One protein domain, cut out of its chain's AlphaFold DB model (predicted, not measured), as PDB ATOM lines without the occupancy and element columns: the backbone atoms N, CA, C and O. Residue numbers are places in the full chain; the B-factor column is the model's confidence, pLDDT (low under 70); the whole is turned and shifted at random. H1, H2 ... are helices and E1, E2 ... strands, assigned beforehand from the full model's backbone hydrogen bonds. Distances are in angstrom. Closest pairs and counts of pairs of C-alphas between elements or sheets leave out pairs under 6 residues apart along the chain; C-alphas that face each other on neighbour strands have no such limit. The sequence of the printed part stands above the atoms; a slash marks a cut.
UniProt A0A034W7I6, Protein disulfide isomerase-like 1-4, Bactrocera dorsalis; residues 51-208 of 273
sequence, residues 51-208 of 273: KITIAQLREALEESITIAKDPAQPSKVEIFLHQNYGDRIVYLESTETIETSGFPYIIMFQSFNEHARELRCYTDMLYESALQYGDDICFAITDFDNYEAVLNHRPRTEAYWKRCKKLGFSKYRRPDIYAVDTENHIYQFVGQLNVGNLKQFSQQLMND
ATOM      1  N   LYS A  51     185.100  98.641 252.558       39.25
ATOM      2  CA  LYS A  51     185.999  98.349 251.431       39.25
ATOM      3  C   LYS A  51     185.150  97.891 250.238       39.25
ATOM      4  O   LYS A  51     184.583  96.800 250.293       39.25
ATOM      5  N   ILE A  52     185.059  98.721 249.204       45.50
ATOM      6  CA  ILE A  52     184.454  98.358 247.921       45.50
ATOM      7  C   ILE A  52     185.438  97.424 247.215       45.50
ATOM      8  O   ILE A  52     186.613  97.739 247.058       45.50
ATOM      9  N   THR A  53     184.976  96.237 246.841       53.09
ATOM     10  CA  THR A  53     185.759  95.283 246.042       53.09
ATOM     11  C   THR A  53     185.717  95.666 244.562       53.09
ATOM     12  O   THR A  53     184.756  96.286 244.111       53.09
ATOM     13  N   ILE A  54     186.702  95.235 243.764       54.47
ATOM     14  CA  ILE A  54     186.726  95.468 242.303       54.47
ATOM     15  C   ILE A  54     185.427  94.979 241.631       54.47
ATOM     16  O   ILE A  54     184.918  95.613 240.710       54.47
ATOM     17  N   ALA A  55     184.839  93.889 242.134       54.88
ATOM     18  CA  ALA A  55     183.558  93.374 241.659       54.88
ATOM     19  C   ALA A  55     182.391  94.345 241.911       54.88
ATOM     20  O   ALA A  55     181.561  94.535 241.031       54.88
ATOM     21  N   GLN A  56     182.352  94.986 243.081       53.06
ATOM     22  CA  GLN A  56     181.323  95.974 243.431       53.06
ATOM     23  C   GLN A  56     181.516  97.292 242.679       53.06
ATOM     24  O   GLN A  56     180.546  97.940 242.308       53.06
ATOM     25  N   LEU A  57     182.766  97.665 242.413       59.91
ATOM     26  CA  LEU A  57     183.105  98.832 241.602       59.91
ATOM     27  C   LEU A  57     182.651  98.626 240.150       59.91
ATOM     28  O   LEU A  57     182.092  99.529 239.536       59.91
ATOM     29  N   ARG A  58     182.802  97.401 239.633       54.81
ATOM     30  CA  ARG A  58     182.279  96.996 238.327       54.81
ATOM     31  C   ARG A  58     180.753  96.903 238.302       54.81
ATOM     32  O   ARG A  58     180.165  97.312 237.314       54.81
ATOM     33  N   GLU A  59     180.119  96.402 239.358       65.19
ATOM     34  CA  GLU A  59     178.654  96.381 239.479       65.19
ATOM     35  C   GLU A  59     178.087  97.806 239.469       65.19
ATOM     36  O   GLU A  59     177.168  98.084 238.708       65.19
ATOM     37  N   ALA A  60     178.709  98.739 240.197       58.41
ATOM     38  CA  ALA A  60     178.356 100.157 240.151       58.41
ATOM     39  C   ALA A  60     178.598 100.784 238.762       58.41
ATOM     40  O   ALA A  60     177.799 101.604 238.309       58.41
ATOM     41  N   LEU A  61     179.663 100.367 238.062       58.19
ATOM     42  CA  LEU A  61     179.936 100.758 236.675       58.19
ATOM     43  C   LEU A  61     178.875 100.226 235.707       58.19
ATOM     44  O   LEU A  61     178.415 100.928 234.816       58.19
ATOM     45  N   GLU A  62     178.483  98.967 235.865       59.00
ATOM     46  CA  GLU A  62     177.467  98.328 235.036       59.00
ATOM     47  C   GLU A  62     176.088  98.942 235.317       59.00
ATOM     48  O   GLU A  62     175.334  99.198 234.378       59.00
ATOM     49  N   GLU A  63     175.777  99.282 236.572       54.75
ATOM     50  CA  GLU A  63     174.552  99.990 236.953       54.75
ATOM     51  C   GLU A  63     174.495 101.419 236.387       54.75
ATOM     52  O   GLU A  63     173.458 101.802 235.833       54.75
ATOM     53  N   SER A  64     175.593 102.189 236.421       50.03
ATOM     54  CA  SER A  64     175.643 103.524 235.798       50.03
ATOM     55  C   SER A  64     175.500 103.449 234.271       50.03
ATOM     56  O   SER A  64     174.778 104.254 233.672       50.03
ATOM     57  N   ILE A  65     176.068 102.408 233.652       46.59
ATOM     58  CA  ILE A  65     175.902 102.107 232.227       46.59
ATOM     59  C   ILE A  65     174.458 101.698 231.908       46.59
ATOM     60  O   ILE A  65     173.965 102.103 230.865       46.59
ATOM     61  N   THR A  66     173.726 100.983 232.775       42.41
ATOM     62  CA  THR A  66     172.331 100.565 232.480       42.41
ATOM     63  C   THR A  66     171.298 101.698 232.431       42.41
ATOM     64  O   THR A  66     170.212 101.513 231.869       42.41
ATOM     65  N   ILE A  67     171.612 102.884 232.966       49.22
ATOM     66  CA  ILE A  67     170.775 104.084 232.790       49.22
ATOM     67  C   ILE A  67     170.955 104.657 231.367       49.22
ATOM     68  O   ILE A  67     170.029 105.264 230.813       49.22
ATOM     69  N   ALA A  68     172.086 104.368 230.714       41.09
ATOM     70  CA  ALA A  68     172.244 104.483 229.273       41.09
ATOM     71  C   ALA A  68     171.722 103.202 228.589       41.09
ATOM     72  O   ALA A  68     172.033 102.072 228.941       41.09
ATOM     73  N   LYS A  69     170.832 103.357 227.610       39.81
ATOM     74  CA  LYS A  69     170.208 102.218 226.923       39.81
ATOM     75  C   LYS A  69     171.254 101.294 226.267       39.81
ATOM     76  O   LYS A  69     172.067 101.773 225.484       39.81
ATOM     77  N   ASP A  70     171.056  99.991 226.498       41.50
ATOM     78  CA  ASP A  70     171.818  98.798 226.078       41.50
ATOM     79  C   ASP A  70     173.129  98.530 226.846       41.50
ATOM     80  O   ASP A  70     173.975  99.416 226.926       41.50
ATOM     81  N   PRO A  71     173.352  97.297 227.367       44.84
ATOM     82  CA  PRO A  71     174.638  96.930 227.949       44.84
ATOM     83  C   PRO A  71     175.692  97.034 226.847       44.84
ATOM     84  O   PRO A  71     175.668  96.273 225.872       44.84
ATOM     85  N   ALA A  72     176.568  98.030 226.975       60.75
ATOM     86  CA  ALA A  72     177.624  98.284 226.015       60.75
ATOM     87  C   ALA A  72     178.428  96.993 225.810       60.75
ATOM     88  O   ALA A  72     178.875  96.353 226.761       60.75
ATOM     89  N   GLN A  73     178.553  96.560 224.554       64.62
ATOM     90  CA  GLN A  73     179.404  95.423 224.219       64.62
ATOM     91  C   GLN A  73     180.832  95.738 224.676       64.62
ATOM     92  O   GLN A  73     181.313  96.827 224.347       64.62
ATOM     93  N   PRO A  74     181.514  94.813 225.375       73.31
ATOM     94  CA  PRO A  74     182.839  95.084 225.905       73.31
ATOM     95  C   PRO A  74     183.801  95.433 224.770       73.31
ATOM     96  O   PRO A  74     183.793  94.810 223.697       73.31
ATOM     97  N   SER A  75     184.629  96.445 225.005       85.38
ATOM     98  CA  SER A  75     185.582  96.939 224.023       85.38
ATOM     99  C   SER A  75     186.624  95.865 223.685       85.38
ATOM    100  O   SER A  75     186.866  94.903 224.422       85.38
ATOM    101  N   LYS A  76     187.307  96.023 222.543       89.50
ATOM    102  CA  LYS A  76     188.392  95.102 222.158       89.50
ATOM    103  C   LYS A  76     189.506  95.054 223.210       89.50
ATOM    104  O   LYS A  76     190.145  94.009 223.352       89.50
ATOM    105  N   VAL A  77     189.736  96.164 223.914       91.62
ATOM    106  CA  VAL A  77     190.736  96.258 224.981       91.62
ATOM    107  C   VAL A  77     190.280  95.491 226.209       91.62
ATOM    108  O   VAL A  77     191.055  94.696 226.724       91.62
ATOM    109  N   GLU A  78     189.030  95.651 226.634       91.50
ATOM    110  CA  GLU A  78     188.486  94.934 227.795       91.50
ATOM    111  C   GLU A  78     188.529  93.419 227.590       91.50
ATOM    112  O   GLU A  78     188.975  92.681 228.469       91.50
ATOM    113  N   ILE A  79     188.175  92.946 226.389       92.31
ATOM    114  CA  ILE A  79     188.300  91.526 226.032       92.31
ATOM    115  C   ILE A  79     189.766  91.076 226.114       92.31
ATOM    116  O   ILE A  79     190.056  90.007 226.656       92.31
ATOM    117  N   PHE A  80     190.699  91.871 225.578       94.19
ATOM    118  CA  PHE A  80     192.131  91.575 225.652       94.19
ATOM    119  C   PHE A  80     192.624  91.516 227.103       94.19
ATOM    120  O   PHE A  80     193.348  90.582 227.453       94.19
ATOM    121  N   LEU A  81     192.224  92.475 227.936       94.56
ATOM    122  CA  LEU A  81     192.623  92.543 229.335       94.56
ATOM    123  C   LEU A  81     192.097  91.340 230.108       94.56
ATOM    124  O   LEU A  81     192.889  90.612 230.702       94.56
ATOM    125  N   HIS A  82     190.801  91.053 230.000       93.31
ATOM    126  CA  HIS A  82     190.186  89.941 230.713       93.31
ATOM    127  C   HIS A  82     190.799  88.587 230.315       93.31
ATOM    128  O   HIS A  82     191.075  87.746 231.168       93.31
ATOM    129  N   GLN A  83     191.112  88.384 229.029       94.31
ATOM    130  CA  GLN A  83     191.754  87.151 228.552       94.31
ATOM    131  C   GLN A  83     193.183  86.942 229.076       94.31
ATOM    132  O   GLN A  83     193.605  85.793 229.214       94.31
ATOM    133  N   ASN A  84     193.940  88.016 229.318       94.69
ATOM    134  CA  ASN A  84     195.364  87.923 229.667       94.69
ATOM    135  C   ASN A  84     195.642  88.173 231.156       94.69
ATOM    136  O   ASN A  84     196.604  87.622 231.687       94.69
ATOM    137  N   TYR A  85     194.806  88.966 231.826       94.88
ATOM    138  CA  TYR A  85     195.028  89.457 233.189       94.88
ATOM    139  C   TYR A  85     193.823  89.236 234.117       94.88
ATOM    140  O   TYR A  85     193.926  89.511 235.316       94.88
ATOM    141  N   GLY A  86     192.704  88.714 233.600       90.50
ATOM    142  CA  GLY A  86     191.441  88.644 234.333       90.50
ATOM    143  C   GLY A  86     190.959  90.044 234.708       90.50
ATOM    144  O   GLY A  86     191.117  90.981 233.933       90.50
ATOM    145  N   ASP A  87     190.445  90.196 235.925       87.62
ATOM    146  CA  ASP A  87     189.905  91.472 236.414       87.62
ATOM    147  C   ASP A  87     190.947  92.320 237.169       87.62
ATOM    148  O   ASP A  87     190.603  93.243 237.898       87.62
ATOM    149  N   ARG A  88     192.244  92.010 237.020       91.94
ATOM    150  CA  ARG A  88     193.324  92.725 237.730       91.94
ATOM    151  C   ARG A  88     193.762  94.025 237.069       91.94
ATOM    152  O   ARG A  88     194.488  94.791 237.692       91.94
ATOM    153  N   ILE A  89     193.412  94.223 235.800       95.31
ATOM    154  CA  ILE A  89     193.689  95.456 235.068       95.31
ATOM    155  C   ILE A  89     192.421  95.859 234.333       95.31
ATOM    156  O   ILE A  89     191.882  95.062 233.565       95.31
ATOM    157  N   VAL A  90     191.988  97.099 234.539       93.50
ATOM    158  CA  VAL A  90     190.802  97.670 233.889       93.50
ATOM    159  C   VAL A  90     191.186  98.689 232.818       93.50
ATOM    160  O   VAL A  90     192.303  99.213 232.804       93.50
ATOM    161  N   TYR A  91     190.265  98.960 231.899       93.50
ATOM    162  CA  TYR A  91     190.387 100.050 230.937       93.50
ATOM    163  C   TYR A  91     189.492 101.207 231.384       93.50
ATOM    164  O   TYR A  91     188.336 100.971 231.722       93.50
ATOM    165  N   LEU A  92     190.025 102.430 231.428       91.56
ATOM    166  CA  LEU A  92     189.281 103.618 231.873       91.56
ATOM    167  C   LEU A  92     188.991 104.556 230.703       91.56
ATOM    168  O   LEU A  92     189.849 104.745 229.844       91.56
ATOM    169  N   GLU A  93     187.824 105.193 230.699       85.06
ATOM    170  CA  GLU A  93     187.449 106.212 229.702       85.06
ATOM    171  C   GLU A  93     187.085 107.568 230.336       85.06
ATOM    172  O   GLU A  93     187.160 108.587 229.650       85.06
ATOM    173  N   SER A  94     186.749 107.606 231.632       82.75
ATOM    174  CA  SER A  94     186.362 108.821 232.365       82.75
ATOM    175  C   SER A  94     186.720 108.765 233.864       82.75
ATOM    176  O   SER A  94     187.117 107.719 234.384       82.75
ATOM    177  N   THR A  95     186.574 109.903 234.553       71.50
ATOM    178  CA  THR A  95     186.803 110.125 235.989       71.50
ATOM    179  C   THR A  95     185.651 109.659 236.853       71.50
ATOM    180  O   THR A  95     185.865 109.469 238.047       71.50
ATOM    181  N   GLU A  96     184.463 109.429 236.285       70.06
ATOM    182  CA  GLU A  96     183.275 109.013 237.044       70.06
ATOM    183  C   GLU A  96     183.578 107.788 237.919       70.06
ATOM    184  O   GLU A  96     183.120 107.696 239.054       70.06
ATOM    185  N   THR A  97     184.420 106.876 237.426       67.12
ATOM    186  CA  THR A  97     184.885 105.694 238.165       67.12
ATOM    187  C   THR A  97     185.804 106.031 239.340       67.12
ATOM    188  O   THR A  97     185.758 105.371 240.373       67.12
ATOM    189  N   ILE A  98     186.666 107.033 239.181       77.56
ATOM    190  CA  ILE A  98     187.698 107.386 240.158       77.56
ATOM    191  C   ILE A  98     187.068 108.190 241.295       77.56
ATOM    192  O   ILE A  98     187.124 107.752 242.445       77.56
ATOM    193  N   GLU A  99     186.386 109.288 240.964       68.44
ATOM    194  CA  GLU A  99     185.817 110.234 241.936       68.44
ATOM    195  C   GLU A  99     184.797 109.588 242.874       68.44
ATOM    196  O   GLU A  99     184.748 109.904 244.061       68.44
ATOM    197  N   THR A 100     183.994 108.656 242.356       58.00
ATOM    198  CA  THR A 100     182.928 108.005 243.131       58.00
ATOM    199  C   THR A 100     183.424 106.850 243.998       58.00
ATOM    200  O   THR A 100     182.696 106.382 244.872       58.00
ATOM    201  N   SER A 101     184.654 106.375 243.781       64.50
ATOM    202  CA  SER A 101     185.130 105.135 244.402       64.50
ATOM    203  C   SER A 101     185.837 105.315 245.746       64.50
ATOM    204  O   SER A 101     185.832 104.378 246.546       64.50
ATOM    205  N   GLY A 102     186.471 106.470 245.994       74.81
ATOM    206  CA  GLY A 102     187.329 106.678 247.173       74.81
ATOM    207  C   GLY A 102     188.458 105.643 247.286       74.81
ATOM    208  O   GLY A 102     188.861 105.270 248.388       74.81
ATOM    209  N   PHE A 103     188.910 105.111 246.149       86.00
ATOM    210  CA  PHE A 103     189.788 103.951 246.053       86.00
ATOM    211  C   PHE A 103     191.104 104.333 245.359       86.00
ATOM    212  O   PHE A 103     191.072 105.155 244.448       86.00
ATOM    213  N   PRO A 104     192.270 103.783 245.743       93.62
ATOM    214  CA  PRO A 104     193.531 104.176 245.127       93.62
ATOM    215  C   PRO A 104     193.732 103.510 243.756       93.62
ATOM    216  O   PRO A 104     193.463 102.318 243.573       93.62
ATOM    217  N   TYR A 105     194.279 104.263 242.799       95.19
ATOM    218  CA  TYR A 105     194.539 103.817 241.430       95.19
ATOM    219  C   TYR A 105     196.013 103.928 241.045       95.19
ATOM    220  O   TYR A 105     196.710 104.861 241.434       95.19
ATOM    221  N   ILE A 106     196.460 103.020 240.177       96.88
ATOM    222  CA  ILE A 106     197.664 103.187 239.357       96.88
ATOM    223  C   ILE A 106     197.246 103.088 237.892       96.88
ATOM    224  O   ILE A 106     196.815 102.031 237.434       96.88
ATOM    225  N   ILE A 107     197.406 104.176 237.146       96.62
ATOM    226  CA  ILE A 107     196.873 104.338 235.795       96.62
ATOM    227  C   ILE A 107     198.022 104.539 234.810       96.62
ATOM    228  O   ILE A 107     198.862 105.424 234.982       96.62
ATOM    229  N   MET A 108     198.060 103.726 233.758       97.38
ATOM    230  CA  MET A 108     199.051 103.798 232.688       97.38
ATOM    231  C   MET A 108     198.417 104.307 231.391       97.38
ATOM    232  O   MET A 108     197.498 103.698 230.851       97.38
ATOM    233  N   PHE A 109     198.965 105.389 230.852       94.38
ATOM    234  CA  PHE A 109     198.452 106.073 229.674       94.38
ATOM    235  C   PHE A 109     199.325 105.805 228.447       94.38
ATOM    236  O   PHE A 109     200.548 106.000 228.484       94.38
ATOM    237  N   GLN A 110     198.700 105.362 227.355       93.19
ATOM    238  CA  GLN A 110     199.340 105.270 226.041       93.19
ATOM    239  C   GLN A 110     198.309 105.269 224.890       93.19
ATOM    240  O   GLN A 110     197.458 106.135 224.842       93.19
ATOM    241  N   SER A 111     198.388 104.379 223.903       92.94
ATOM    242  CA  SER A 111     197.415 104.239 222.810       92.94
ATOM    243  C   SER A 111     196.920 102.796 222.812       92.94
ATOM    244  O   SER A 111     197.139 102.042 221.865       92.94
ATOM    245  N   PHE A 112     196.376 102.363 223.948       94.31
ATOM    246  CA  PHE A 112     195.968 100.984 224.181       94.31
ATOM    247  C   PHE A 112     194.729 100.596 223.375       94.31
ATOM    248  O   PHE A 112     194.665  99.444 222.947       94.31
ATOM    249  N   ASN A 113     193.805 101.523 223.101       92.62
ATOM    250  CA  ASN A 113     192.605 101.237 222.307       92.62
ATOM    251  C   ASN A 113     192.944 100.569 220.968       92.62
ATOM    252  O   ASN A 113     192.368  99.544 220.591       92.62
ATOM    253  N   GLU A 114     193.959 101.099 220.288       91.62
ATOM    254  CA  GLU A 114     194.424 100.562 219.011       91.62
ATOM    255  C   GLU A 114     195.590  99.570 219.153       91.62
ATOM    256  O   GLU A 114     195.719  98.670 218.320       91.62
ATOM    257  N   HIS A 115     196.417  99.692 220.202       94.50
ATOM    258  CA  HIS A 115     197.720  99.013 220.286       94.50
ATOM    259  C   HIS A 115     197.972  98.217 221.578       94.50
ATOM    260  O   HIS A 115     199.127  97.983 221.950       94.50
ATOM    261  N   ALA A 116     196.928  97.770 222.284       93.94
ATOM    262  CA  ALA A 116     197.085  97.021 223.538       93.94
ATOM    263  C   ALA A 116     197.969  95.767 223.410       93.94
ATOM    264  O   ALA A 116     198.715  95.430 224.331       93.94
ATOM    265  N   ARG A 117     197.939  95.087 222.255       93.56
ATOM    266  CA  ARG A 117     198.774  93.898 222.013       93.56
ATOM    267  C   ARG A 117     200.246  94.262 221.840       93.56
ATOM    268  O   ARG A 117     201.111  93.558 222.355       93.56
ATOM    269  N   GLU A 118     200.540  95.341 221.128       95.06
ATOM    270  CA  GLU A 118     201.895  95.845 220.901       95.06
ATOM    271  C   GLU A 118     202.509  96.439 222.172       95.06
ATOM    272  O   GLU A 118     203.724  96.371 222.354       95.06
ATOM    273  N   LEU A 119     201.670  96.986 223.053       95.81
ATOM    274  CA  LEU A 119     202.050  97.553 224.348       95.81
ATOM    275  C   LEU A 119     202.030  96.531 225.491       95.81
ATOM    276  O   LEU A 119     202.296  96.894 226.638       95.81
ATOM    277  N   ARG A 120     201.777  95.250 225.185       94.88
ATOM    278  CA  ARG A 120     201.664  94.168 226.172       94.88
ATOM    279  C   ARG A 120     202.839  94.119 227.142       94.88
ATOM    280  O   ARG A 120     202.628  93.865 228.316       94.88
ATOM    281  N   CYS A 121     204.058  94.408 226.687       93.94
ATOM    282  CA  CYS A 121     205.227  94.414 227.566       93.94
ATOM    283  C   CYS A 121     205.090  95.380 228.752       93.94
ATOM    284  O   CYS A 121     205.595  95.076 229.827       93.94
ATOM    285  N   TYR A 122     204.414  96.521 228.588       96.88
ATOM    286  CA  TYR A 122     204.160  97.457 229.681       96.88
ATOM    287  C   TYR A 122     203.000  96.996 230.560       96.88
ATOM    288  O   TYR A 122     203.096  97.080 231.783       96.88
ATOM    289  N   THR A 123     201.940  96.450 229.958       96.94
ATOM    290  CA  THR A 123     200.811  95.881 230.707       96.94
ATOM    291  C   THR A 123     201.245  94.685 231.560       96.94
ATOM    292  O   THR A 123     200.835  94.595 232.711       96.94
ATOM    293  N   ASP A 124     202.152  93.837 231.061       96.88
ATOM    294  CA  ASP A 124     202.777  92.745 231.819       96.88
ATOM    295  C   ASP A 124     203.517  93.307 233.058       96.88
ATOM    296  O   ASP A 124     203.391  92.768 234.154       96.88
ATOM    297  N   MET A 125     204.246  94.430 232.934       95.69
ATOM    298  CA  MET A 125     204.914  95.059 234.089       95.69
ATOM    299  C   MET A 125     203.923  95.618 235.115       95.69
ATOM    300  O   MET A 125     204.165  95.511 236.319       95.69
ATOM    301  N   LEU A 126     202.827  96.219 234.644       96.69
ATOM    302  CA  LEU A 126     201.758  96.725 235.503       96.69
ATOM    303  C   LEU A 126     201.084  95.573 236.263       96.69
ATOM    304  O   LEU A 126     200.905  95.654 237.477       96.69
ATOM    305  N   TYR A 127     200.807  94.470 235.562       97.00
ATOM    306  CA  TYR A 127     200.213  93.257 236.118       97.00
ATOM    307  C   TYR A 127     201.076  92.639 237.220       97.00
ATOM    308  O   TYR A 127     200.575  92.298 238.289       97.00
ATOM    309  N   GLU A 128     202.389  92.557 237.002       95.31
ATOM    310  CA  GLU A 128     203.336  92.071 238.011       95.31
ATOM    311  C   GLU A 128     203.329  92.920 239.293       95.31
ATOM    312  O   GLU A 128     203.587  92.393 240.380       95.31
ATOM    313  N   SER A 129     203.030  94.222 239.193       93.62
ATOM    314  CA  SER A 129     202.783  95.057 240.374       93.62
ATOM    315  C   SER A 129     201.439  94.710 241.021       93.62
ATOM    316  O   SER A 129     201.399  94.423 242.220       93.62
ATOM    317  N   ALA A 130     200.375  94.627 240.215       94.88
ATOM    318  CA  ALA A 130     199.007  94.333 240.650       94.88
ATOM    319  C   ALA A 130     198.859  93.010 241.413       94.88
ATOM    320  O   ALA A 130     198.042  92.891 242.329       94.88
ATOM    321  N   LEU A 131     199.681  92.006 241.096       93.94
ATOM    322  CA  LEU A 131     199.665  90.717 241.791       93.94
ATOM    323  C   LEU A 131     199.889  90.825 243.309       93.94
ATOM    324  O   LEU A 131     199.377  89.979 244.041       93.94
ATOM    325  N   GLN A 132     200.614  91.843 243.782       91.31
ATOM    326  CA  GLN A 132     200.922  92.015 245.209       91.31
ATOM    327  C   GLN A 132     199.794  92.648 246.020       91.31
ATOM    328  O   GLN A 132     199.717  92.398 247.219       91.31
ATOM    329  N   TYR A 133     198.958  93.466 245.384       88.00
ATOM    330  CA  TYR A 133     197.982  94.304 246.083       88.00
ATOM    331  C   TYR A 133     196.564  93.744 246.025       88.00
ATOM    332  O   TYR A 133     195.704  94.231 246.740       88.00
ATOM    333  N   GLY A 134     196.312  92.703 245.220       80.75
ATOM    334  CA  GLY A 134     194.982  92.098 245.126       80.75
ATOM    335  C   GLY A 134     193.927  93.151 244.796       80.75
ATOM    336  O   GLY A 134     194.008  93.762 243.736       80.75
ATOM    337  N   ASP A 135     193.010  93.371 245.738       85.81
ATOM    338  CA  ASP A 135     191.918  94.345 245.650       85.81
ATOM    339  C   ASP A 135     192.146  95.556 246.577       85.81
ATOM    340  O   ASP A 135     191.181  96.125 247.075       85.81
ATOM    341  N   ASP A 136     193.398  95.917 246.887       90.38
ATOM    342  CA  ASP A 136     193.733  97.125 247.663       90.38
ATOM    343  C   ASP A 136     194.132  98.316 246.765       90.38
ATOM    344  O   ASP A 136     194.123  99.446 247.239       90.38
ATOM    345  N   ILE A 137     194.468  98.087 245.485       93.88
ATOM    346  CA  ILE A 137     194.752  99.126 244.475       93.88
ATOM    347  C   ILE A 137     194.119  98.720 243.146       93.88
ATOM    348  O   ILE A 137     194.273  97.578 242.709       93.88
ATOM    349  N   CYS A 138     193.483  99.667 242.459       94.25
ATOM    350  CA  CYS A 138     192.957  99.451 241.120       94.25
ATOM    351  C   CYS A 138     194.032  99.792 240.083       94.25
ATOM    352  O   CYS A 138     194.478 100.934 239.960       94.25
ATOM    353  N   PHE A 139     194.475  98.793 239.327       96.25
ATOM    354  CA  PHE A 139     195.425  98.999 238.241       96.25
ATOM    355  C   PHE A 139     194.670  99.183 236.929       96.25
ATOM    356  O   PHE A 139     193.822  98.369 236.569       96.25
ATOM    357  N   ALA A 140     194.998 100.239 236.195       96.00
ATOM    358  CA  ALA A 140     194.278 100.618 234.994       96.00
ATOM    359  C   ALA A 140     195.211 100.983 233.838       96.00
ATOM    360  O   ALA A 140     196.337 101.451 234.030       96.00
ATOM    361  N   ILE A 141     194.711 100.798 232.621       96.94
ATOM    362  CA  ILE A 141     195.304 101.331 231.397       96.94
ATOM    363  C   ILE A 141     194.297 102.230 230.677       96.94
ATOM    364  O   ILE A 141     193.091 102.014 230.769       96.94
ATOM    365  N   THR A 142     194.774 103.228 229.942       95.25
ATOM    366  CA  THR A 142     193.909 104.074 229.110       95.25
ATOM    367  C   THR A 142     194.695 104.820 228.031       95.25
ATOM    368  O   THR A 142     195.929 104.768 227.983       95.25
ATOM    369  N   ASP A 143     193.988 105.501 227.140       91.75
ATOM    370  CA  ASP A 143     194.574 106.263 226.053       91.75
ATOM    371  C   ASP A 143     194.994 107.676 226.480       91.75
ATOM    372  O   ASP A 143     194.410 108.289 227.368       91.75
ATOM    373  N   PHE A 144     195.999 108.238 225.810       88.69
ATOM    374  CA  PHE A 144     196.464 109.607 226.038       88.69
ATOM    375  C   PHE A 144     195.374 110.652 225.801       88.69
ATOM    376  O   PHE A 144     195.376 111.696 226.447       88.69
ATOM    377  N   ASP A 145     194.446 110.399 224.881       86.44
ATOM    378  CA  ASP A 145     193.342 111.328 224.648       86.44
ATOM    379  C   ASP A 145     192.347 111.353 225.830       86.44
ATOM    380  O   ASP A 145     191.605 112.322 225.964       86.44
ATOM    381  N   ASN A 146     192.404 110.373 226.744       89.50
ATOM    382  CA  ASN A 146     191.545 110.302 227.928       89.50
ATOM    383  C   ASN A 146     192.142 111.002 229.157       89.50
ATOM    384  O   ASN A 146     191.554 110.935 230.227       89.50
ATOM    385  N   TYR A 147     193.292 111.679 229.047       88.44
ATOM    386  CA  TYR A 147     193.934 112.337 230.193       88.44
ATOM    387  C   TYR A 147     193.008 113.253 230.975       88.44
ATOM    388  O   TYR A 147     192.852 113.111 232.182       88.44
ATOM    389  N   GLU A 148     192.408 114.195 230.259       86.62
ATOM    390  CA  GLU A 148     191.540 115.203 230.846       86.62
ATOM    391  C   GLU A 148     190.282 114.552 231.412       86.62
ATOM    392  O   GLU A 148     189.871 114.887 232.512       86.62
ATOM    393  N   ALA A 149     189.751 113.549 230.711       87.06
ATOM    394  CA  ALA A 149     188.586 112.807 231.156       87.06
ATOM    395  C   ALA A 149     188.858 111.908 232.365       87.06
ATOM    396  O   ALA A 149     187.914 111.665 233.085       87.06
ATOM    397  N   VAL A 150     190.077 111.391 232.575       89.38
ATOM    398  CA  VAL A 150     190.411 110.399 233.627       89.38
ATOM    399  C   VAL A 150     191.144 111.018 234.817       89.38
ATOM    400  O   VAL A 150     191.095 110.470 235.910       89.38
ATOM    401  N   LEU A 151     191.829 112.148 234.645       87.00
ATOM    402  CA  LEU A 151     192.547 112.825 235.731       87.00
ATOM    403  C   LEU A 151     191.965 114.202 236.074       87.00
ATOM    404  O   LEU A 151     192.526 114.872 236.935       87.00
ATOM    405  N   ASN A 152     190.943 114.685 235.353       85.25
ATOM    406  CA  ASN A 152     190.530 116.102 235.353       85.25
ATOM    407  C   ASN A 152     191.705 117.074 235.174       85.25
ATOM    408  O   ASN A 152     191.692 118.228 235.600       85.25
ATOM    409  N   HIS A 153     192.772 116.579 234.557       77.94
ATOM    410  CA  HIS A 153     194.035 117.262 234.430       77.94
ATOM    411  C   HIS A 153     194.677 116.806 233.136       77.94
ATOM    412  O   HIS A 153     194.795 115.611 232.857       77.94
ATOM    413  N   ARG A 154     195.140 117.770 232.345       77.12
ATOM    414  CA  ARG A 154     195.925 117.488 231.155       77.12
ATOM    415  C   ARG A 154     197.399 117.725 231.470       77.12
ATOM    416  O   ARG A 154     197.837 118.875 231.461       77.12
ATOM    417  N   PRO A 155     198.182 116.666 231.734       70.94
ATOM    418  CA  PRO A 155     199.598 116.842 231.994       70.94
ATOM    419  C   PRO A 155     200.313 117.311 230.724       70.94
ATOM    420  O   PRO A 155     199.866 117.037 229.614       70.94
ATOM    421  N   ARG A 156     201.478 117.952 230.881       75.25
ATOM    422  CA  ARG A 156     202.362 118.421 229.790       75.25
ATOM    423  C   ARG A 156     201.794 119.559 228.931       75.25
ATOM    424  O   ARG A 156     200.598 119.796 228.826       75.25
ATOM    425  N   THR A 157     202.704 120.239 228.241       79.62
ATOM    426  CA  THR A 157     202.377 121.366 227.364       79.62
ATOM    427  C   THR A 157     201.648 120.933 226.087       79.62
ATOM    428  O   THR A 157     201.842 119.839 225.553       79.62
ATOM    429  N   GLU A 158     200.865 121.840 225.500       81.12
ATOM    430  CA  GLU A 158     200.199 121.622 224.204       81.12
ATOM    431  C   GLU A 158     201.193 121.242 223.084       81.12
ATOM    432  O   GLU A 158     200.879 120.472 222.171       81.12
ATOM    433  N   ALA A 159     202.432 121.737 223.162       80.75
ATOM    434  CA  ALA A 159     203.499 121.391 222.228       80.75
ATOM    435  C   ALA A 159     203.904 119.908 222.310       80.75
ATOM    436  O   ALA A 159     204.142 119.286 221.267       80.75
ATOM    437  N   TYR A 160     203.953 119.335 223.519       80.50
ATOM    438  CA  TYR A 160     204.196 117.904 223.715       80.50
ATOM    439  C   TYR A 160     203.116 117.076 223.016       80.50
ATOM    440  O   TYR A 160     203.430 116.212 222.195       80.50
ATOM    441  N   TRP A 161     201.845 117.416 223.232       77.69
ATOM    442  CA  TRP A 161     200.721 116.695 222.632       77.69
ATOM    443  C   TRP A 161     200.704 116.773 221.107       77.69
ATOM    444  O   TRP A 161     200.557 115.749 220.433       77.69
ATOM    445  N   LYS A 162     200.954 117.959 220.541       82.38
ATOM    446  CA  LYS A 162     201.101 118.131 219.087       82.38
ATOM    447  C   LYS A 162     202.232 117.276 218.521       82.38
ATOM    448  O   LYS A 162     202.083 116.696 217.444       82.38
ATOM    449  N   ARG A 163     203.355 117.164 219.240       81.50
ATOM    450  CA  ARG A 163     204.478 116.303 218.844       81.50
ATOM    451  C   ARG A 163     204.090 114.827 218.895       81.50
ATOM    452  O   ARG A 163     204.355 114.116 217.927       81.50
ATOM    453  N   CYS A 164     203.430 114.384 219.963       76.88
ATOM    454  CA  CYS A 164     202.948 113.011 220.109       76.88
ATOM    455  C   CYS A 164     201.998 112.613 218.974       76.88
ATOM    456  O   CYS A 164     202.195 111.551 218.380       76.88
ATOM    457  N   LYS A 165     201.049 113.491 218.615       81.19
ATOM    458  CA  LYS A 165     200.125 113.289 217.484       81.19
ATOM    459  C   LYS A 165     200.856 113.266 216.140       81.19
ATOM    460  O   LYS A 165     200.603 112.394 215.319       81.19
ATOM    461  N   LYS A 166     201.823 114.167 215.929       86.00
ATOM    462  CA  LYS A 166     202.613 114.225 214.686       86.00
ATOM    463  C   LYS A 166     203.500 112.993 214.474       86.00
ATOM    464  O   LYS A 166     203.646 112.543 213.343       86.00
ATOM    465  N   LEU A 167     204.135 112.496 215.535       84.00
ATOM    466  CA  LEU A 167     205.021 111.329 215.470       84.00
ATOM    467  C   LEU A 167     204.249 110.004 215.385       84.00
ATOM    468  O   LEU A 167     204.841 108.993 215.017       84.00
ATOM    469  N   GLY A 168     202.956 110.012 215.717       85.75
ATOM    470  CA  GLY A 168     202.114 108.821 215.728       85.75
ATOM    471  C   GLY A 168     202.493 107.828 216.828       85.75
ATOM    472  O   GLY A 168     203.206 108.160 217.786       85.75
ATOM    473  N   PHE A 169     201.986 106.603 216.687       89.50
ATOM    474  CA  PHE A 169     202.249 105.503 217.606       89.50
ATOM    475  C   PHE A 169     203.703 105.022 217.526       89.50
ATOM    476  O   PHE A 169     204.292 104.876 216.455       89.50
ATOM    477  N   SER A 170     204.265 104.706 218.688       89.56
ATOM    478  CA  SER A 170     205.505 103.950 218.809       89.56
ATOM    479  C   SER A 170     205.412 103.065 220.039       89.56
ATOM    480  O   SER A 170     205.279 103.572 221.150       89.56
ATOM    481  N   LYS A 171     205.573 101.750 219.856       88.94
ATOM    482  CA  LYS A 171     205.650 100.789 220.970       88.94
ATOM    483  C   LYS A 171     206.830 101.053 221.916       88.94
ATOM    484  O   LYS A 171     206.852 100.568 223.040       88.94
ATOM    485  N   TYR A 172     207.825 101.813 221.459       86.94
ATOM    486  CA  TYR A 172     208.997 102.194 222.246       86.94
ATOM    487  C   TYR A 172     208.797 103.505 223.005       86.94
ATOM    488  O   TYR A 172     209.587 103.817 223.895       86.94
ATOM    489  N   ARG A 173     207.748 104.277 222.682       88.25
ATOM    490  CA  ARG A 173     207.373 105.431 223.497       88.25
ATOM    491  C   ARG A 173     206.863 104.902 224.827       88.25
ATOM    492  O   ARG A 173     205.859 104.194 224.882       88.25
ATOM    493  N   ARG A 174     207.581 105.273 225.878       89.62
ATOM    494  CA  ARG A 174     207.234 104.968 227.256       89.62
ATOM    495  C   ARG A 174     205.817 105.477 227.588       89.62
ATOM    496  O   ARG A 174     205.530 106.632 227.277       89.62
ATOM    497  N   PRO A 175     204.980 104.657 228.245       93.69
ATOM    498  CA  PRO A 175     203.739 105.109 228.852       93.69
ATOM    499  C   PRO A 175     203.994 106.084 229.996       93.69
ATOM    500  O   PRO A 175     204.924 105.909 230.794       93.69
ATOM    501  N   ASP A 176     203.131 107.077 230.094       93.06
ATOM    502  CA  ASP A 176     203.058 107.938 231.262       93.06
ATOM    503  C   ASP A 176     202.204 107.226 232.325       93.06
ATOM    504  O   ASP A 176     201.219 106.564 232.000       93.06
ATOM    505  N   ILE A 177     202.606 107.289 233.594       96.00
ATOM    506  CA  ILE A 177     201.970 106.522 234.675       96.00
ATOM    507  C   ILE A 177     201.678 107.464 235.830       96.00
ATOM    508  O   ILE A 177     202.544 108.256 236.209       96.00
ATOM    509  N   TYR A 178     200.473 107.357 236.372       94.94
ATOM    510  CA  TYR A 178     199.989 108.174 237.472       94.94
ATOM    511  C   TYR A 178     199.424 107.297 238.581       94.94
ATOM    512  O   TYR A 178     198.892 106.222 238.311       94.94
ATOM    513  N   ALA A 179     199.556 107.754 239.816       94.75
ATOM    514  CA  ALA A 179     198.791 107.255 240.941       94.75
ATOM    515  C   ALA A 179     197.688 108.253 241.285       94.75
ATOM    516  O   ALA A 179     197.902 109.457 241.139       94.75
ATOM    517  N   VAL A 180     196.556 107.745 241.758       92.19
ATOM    518  CA  VAL A 180     195.508 108.532 242.409       92.19
ATOM    519  C   VAL A 180     195.281 107.916 243.783       92.19
ATOM    520  O   VAL A 180     195.140 106.697 243.866       92.19
ATOM    521  N   ASP A 181     195.328 108.703 244.852       91.31
ATOM    522  CA  ASP A 181     195.036 108.198 246.198       91.31
ATOM    523  C   ASP A 181     193.536 108.249 246.529       91.31
ATOM    524  O   ASP A 181     192.699 108.590 245.695       91.31
ATOM    525  N   THR A 182     193.186 107.873 247.758       89.50
ATOM    526  CA  THR A 182     191.799 107.863 248.244       89.50
ATOM    527  C   THR A 182     191.190 109.258 248.402       89.50
ATOM    528  O   THR A 182     189.976 109.367 248.559       89.50
ATOM    529  N   GLU A 183     192.011 110.307 248.376       85.50
ATOM    530  CA  GLU A 183     191.610 111.717 248.449       85.50
ATOM    531  C   GLU A 183     191.644 112.391 247.060       85.50
ATOM    532  O   GLU A 183     191.477 113.602 246.942       85.50
ATOM    533  N   ASN A 184     191.792 111.597 245.991       85.12
ATOM    534  CA  ASN A 184     191.890 112.028 244.594       85.12
ATOM    535  C   ASN A 184     193.136 112.862 244.259       85.12
ATOM    536  O   ASN A 184     193.176 113.550 243.234       85.12
ATOM    537  N   HIS A 185     194.192 112.780 245.063       86.38
ATOM    538  CA  HIS A 185     195.448 113.426 244.725       86.38
ATOM    539  C   HIS A 185     196.214 112.636 243.673       86.38
ATOM    540  O   HIS A 185     196.297 111.410 243.720       86.38
ATOM    541  N   ILE A 186     196.805 113.359 242.721       89.06
ATOM    542  CA  ILE A 186     197.414 112.775 241.528       89.06
ATOM    543  C   ILE A 186     198.938 112.865 241.613       89.06
ATOM    544  O   ILE A 186     199.509 113.950 241.743       89.06
ATOM    545  N   TYR A 187     199.615 111.731 241.429       91.25
ATOM    546  CA  TYR A 187     201.076 111.636 241.484       91.25
ATOM    547  C   TYR A 187     201.630 111.065 240.195       91.25
ATOM    548  O   TYR A 187     201.238 109.986 239.761       91.25
ATOM    549  N   GLN A 188     202.607 111.737 239.595       92.00
ATOM    550  CA  GLN A 188     203.286 111.207 238.419       92.00
ATOM    551  C   GLN A 188     204.404 110.232 238.810       92.00
ATOM    552  O   GLN A 188     205.274 110.545 239.626       92.00
ATOM    553  N   PHE A 189     204.457 109.080 238.145       92.94
ATOM    554  CA  PHE A 189     205.603 108.182 238.220       92.94
ATOM    555  C   PHE A 189     206.807 108.770 237.468       92.94
ATOM    556  O   PHE A 189     206.784 108.960 236.247       92.94
ATOM    557  N   VAL A 190     207.907 108.987 238.188       87.12
ATOM    558  CA  VAL A 190     209.162 109.536 237.654       87.12
ATOM    559  C   VAL A 190     210.307 108.551 237.895       87.12
ATOM    560  O   VAL A 190     210.364 107.891 238.925       87.12
ATOM    561  N   GLY A 191     211.253 108.468 236.956       86.38
ATOM    562  CA  GLY A 191     212.400 107.550 237.027       86.38
ATOM    563  C   GLY A 191     212.288 106.404 236.026       86.38
ATOM    564  O   GLY A 191     211.415 106.430 235.168       86.38
ATOM    565  N   GLN A 192     213.184 105.418 236.062       91.00
ATOM    566  CA  GLN A 192     213.201 104.330 235.075       91.00
ATOM    567  C   GLN A 192     211.962 103.429 235.200       91.00
ATOM    568  O   GLN A 192     211.628 102.990 236.298       91.00
ATOM    569  N   LEU A 193     211.309 103.110 234.080       93.44
ATOM    570  CA  LEU A 193     210.173 102.188 234.068       93.44
ATOM    571  C   LEU A 193     210.661 100.734 234.066       93.44
ATOM    572  O   LEU A 193     211.245 100.270 233.090       93.44
ATOM    573  N   ASN A 194     210.428 100.029 235.171       94.12
ATOM    574  CA  ASN A 194     210.626  98.589 235.315       94.12
ATOM    575  C   ASN A 194     209.710  98.057 236.430       94.12
ATOM    576  O   ASN A 194     209.141  98.839 237.194       94.12
ATOM    577  N   VAL A 195     209.594  96.729 236.541       93.56
ATOM    578  CA  VAL A 195     208.728  96.077 237.538       93.56
ATOM    579  C   VAL A 195     209.083  96.501 238.964       93.56
ATOM    580  O   VAL A 195     208.191  96.861 239.719       93.56
ATOM    581  N   GLY A 196     210.365  96.506 239.342       94.50
ATOM    582  CA  GLY A 196     210.788  96.862 240.702       94.50
ATOM    583  C   GLY A 196     210.363  98.275 241.106       94.50
ATOM    584  O   GLY A 196     209.798  98.466 242.179       94.50
ATOM    585  N   ASN A 197     210.554  99.245 240.212       94.94
ATOM    586  CA  ASN A 197     210.181 100.634 240.467       94.94
ATOM    587  C   ASN A 197     208.658 100.832 240.492       94.94
ATOM    588  O   ASN A 197     208.176 101.627 241.291       94.94
ATOM    589  N   LEU A 198     207.890 100.101 239.671       95.81
ATOM    590  CA  LEU A 198     206.424 100.126 239.753       95.81
ATOM    591  C   LEU A 198     205.917  99.550 241.073       95.81
ATOM    592  O   LEU A 198     205.039 100.143 241.687       95.81
ATOM    593  N   LYS A 199     206.507  98.444 241.538       95.31
ATOM    594  CA  LYS A 199     206.179  97.857 242.844       95.31
ATOM    595  C   LYS A 199     206.456  98.839 243.977       95.31
ATOM    596  O   LYS A 199     205.610  99.018 244.845       95.31
ATOM    597  N   GLN A 200     207.606  99.511 243.938       94.94
ATOM    598  CA  GLN A 200     207.934 100.553 244.908       94.94
ATOM    599  C   GLN A 200     206.925 101.710 244.862       94.94
ATOM    600  O   GLN A 200     206.460 102.146 245.907       94.94
ATOM    601  N   PHE A 201     206.561 102.184 243.671       95.56
ATOM    602  CA  PHE A 201     205.596 103.272 243.510       95.56
ATOM    603  C   PHE A 201     204.203 102.898 244.042       95.56
ATOM    604  O   PHE A 201     203.599 103.672 244.776       95.56
ATOM    605  N   SER A 202     203.728 101.681 243.757       95.81
ATOM    606  CA  SER A 202     202.484 101.148 244.327       95.81
ATOM    607  C   SER A 202     202.551 101.017 245.854       95.81
ATOM    608  O   SER A 202     201.568 101.285 246.536       95.81
ATOM    609  N   GLN A 203     203.706 100.640 246.412       95.19
ATOM    610  CA  GLN A 203     203.891 100.563 247.863       95.19
ATOM    611  C   GLN A 203     203.840 101.948 248.509       95.19
ATOM    612  O   GLN A 203     203.194 102.115 249.537       95.19
ATOM    613  N   GLN A 204     204.491 102.930 247.888       94.00
ATOM    614  CA  GLN A 204     204.478 104.309 248.360       94.00
ATOM    615  C   GLN A 204     203.070 104.905 248.322       94.00
ATOM    616  O   GLN A 204     202.725 105.641 249.236       94.00
ATOM    617  N   LEU A 205     202.240 104.557 247.328       94.25
ATOM    618  CA  LEU A 205     200.831 104.970 247.300       94.25
ATOM    619  C   LEU A 205     200.082 104.469 248.542       94.25
ATOM    620  O   LEU A 205     199.428 105.244 249.225       94.25
ATOM    621  N   MET A 206     200.224 103.182 248.866       93.00
ATOM    622  CA  MET A 206     199.528 102.575 250.010       93.00
ATOM    623  C   MET A 206     200.002 103.088 251.367       93.00
ATOM    624  O   MET A 206     199.262 103.005 252.344       93.00
ATOM    625  N   ASN A 207     201.241 103.566 251.433       90.62
ATOM    626  CA  ASN A 207     201.828 104.114 252.648       90.62
ATOM    627  C   ASN A 207     201.620 105.631 252.782       90.62
ATOM    628  O   ASN A 207     202.105 106.191 253.762       90.62
ATOM    629  N   ASP A 208     200.970 106.285 251.812       86.62
ATOM    630  CA  ASP A 208     200.880 107.749 251.725       86.62
ATOM    631  C   ASP A 208     202.270 108.438 251.686       86.62
ATOM    632  O   ASP A 208     202.545 109.469 252.293       86.62
TER     633      ASP A 208
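What this domain is: This is residues 51 to 208 of the 273 residues of the protein "Protein disulfide isomerase-like 1-4" of Bactrocera dorsalis (UniProt A0A034W7I6). A twisted four-stranded sheet fills the middle, with H5 and H8 side by side over one face and H6 over the other. H2 and H4 only graze the sheet near its E2 edge, H3 is near H6, and H1 and H7 lie farthest out; residues 65 to 70, of which 65 to 67 belong to H1, stick out. The printed part has 158 residues, with eight named helices and four named strands in the order H1 H2 H3 E1 H4 H5 E2 H6 H7 E3 E4 H8, class mixed, helices and strands. The mixed sheet runs E2 E1 E3 E4; the whole is compact, with a radius of gyration of the C-alphas of 15.1 A and spans of 39 by 38 by 29 A.

Where its parts are: Find C-alpha 105 at (194.539, 103.817, 241.430), where E1 begins; it runs 16.2 A to residue 110. Its neighbours are E2, residues 138 to 143, 16.6 A, and E3, residues 176 to 180, 13.5 A; look for E4, residues 186 to 188, as the other neighbour of E3. H5, residues 120 to 133, is 20.2 A long; H8, residues 195 to 206, 16.8 A, ends at C-alpha 206 (199.528, 102.575, 250.010). H6 is residues 144 to 151 and H4 residues 112 to 115. H1, residues 54 to 67, 20.5 A, begins at C-alpha 54 (186.726, 95.468, 242.303). H2 is residues 76 to 88, 16.5 A, H3 residues 96 to 99 and H7 residues 158 to 167, 14.3 A.

How they stand to each other: E2 and E1 are parallel, N 140 to O 106 at 2.8 A; E1 and E3 are antiparallel, N 107 to O 178 at 2.8 A. E3 and E4 form a hairpin, N 179 to O 187 at 2.8 A. E1, H4, H5 and E2 make a strand-helix-strand unit, two parallel strands joined through helices, with a right-handed crossover. The sheet and its helices make three layers: H5 at a height of 9.5 A and H8 at 9.9 A on the same face, H6 at 7.3 A on the opposite face. H5 and H8 touch at Ser 129 and Lys 199, C-alphas 5.0 A apart, at a steep tilt of 43 degrees. H2 only grazes the sheet and touches H5 with residues 85 to 88 alone. H1 is close to but not clearly touching H3, and H7 touches no helix. Every O i to N i+4 pair is within hydrogen-bond range in H7 and H8, against 9 of 10 in H1, 7 of 9 in H2, 8 of 10 in H5 and 2 of 4 in H6; H3 and H4 are too short for such a pair.

The domain as a whole: The C-alphas farthest apart, of Lys 69 and Gln 192, are 43.8 A apart. The printed part has no cut, and no link is long. Look for pLDDT under 70 at residues 51 to 73, 97 and 99 to 101.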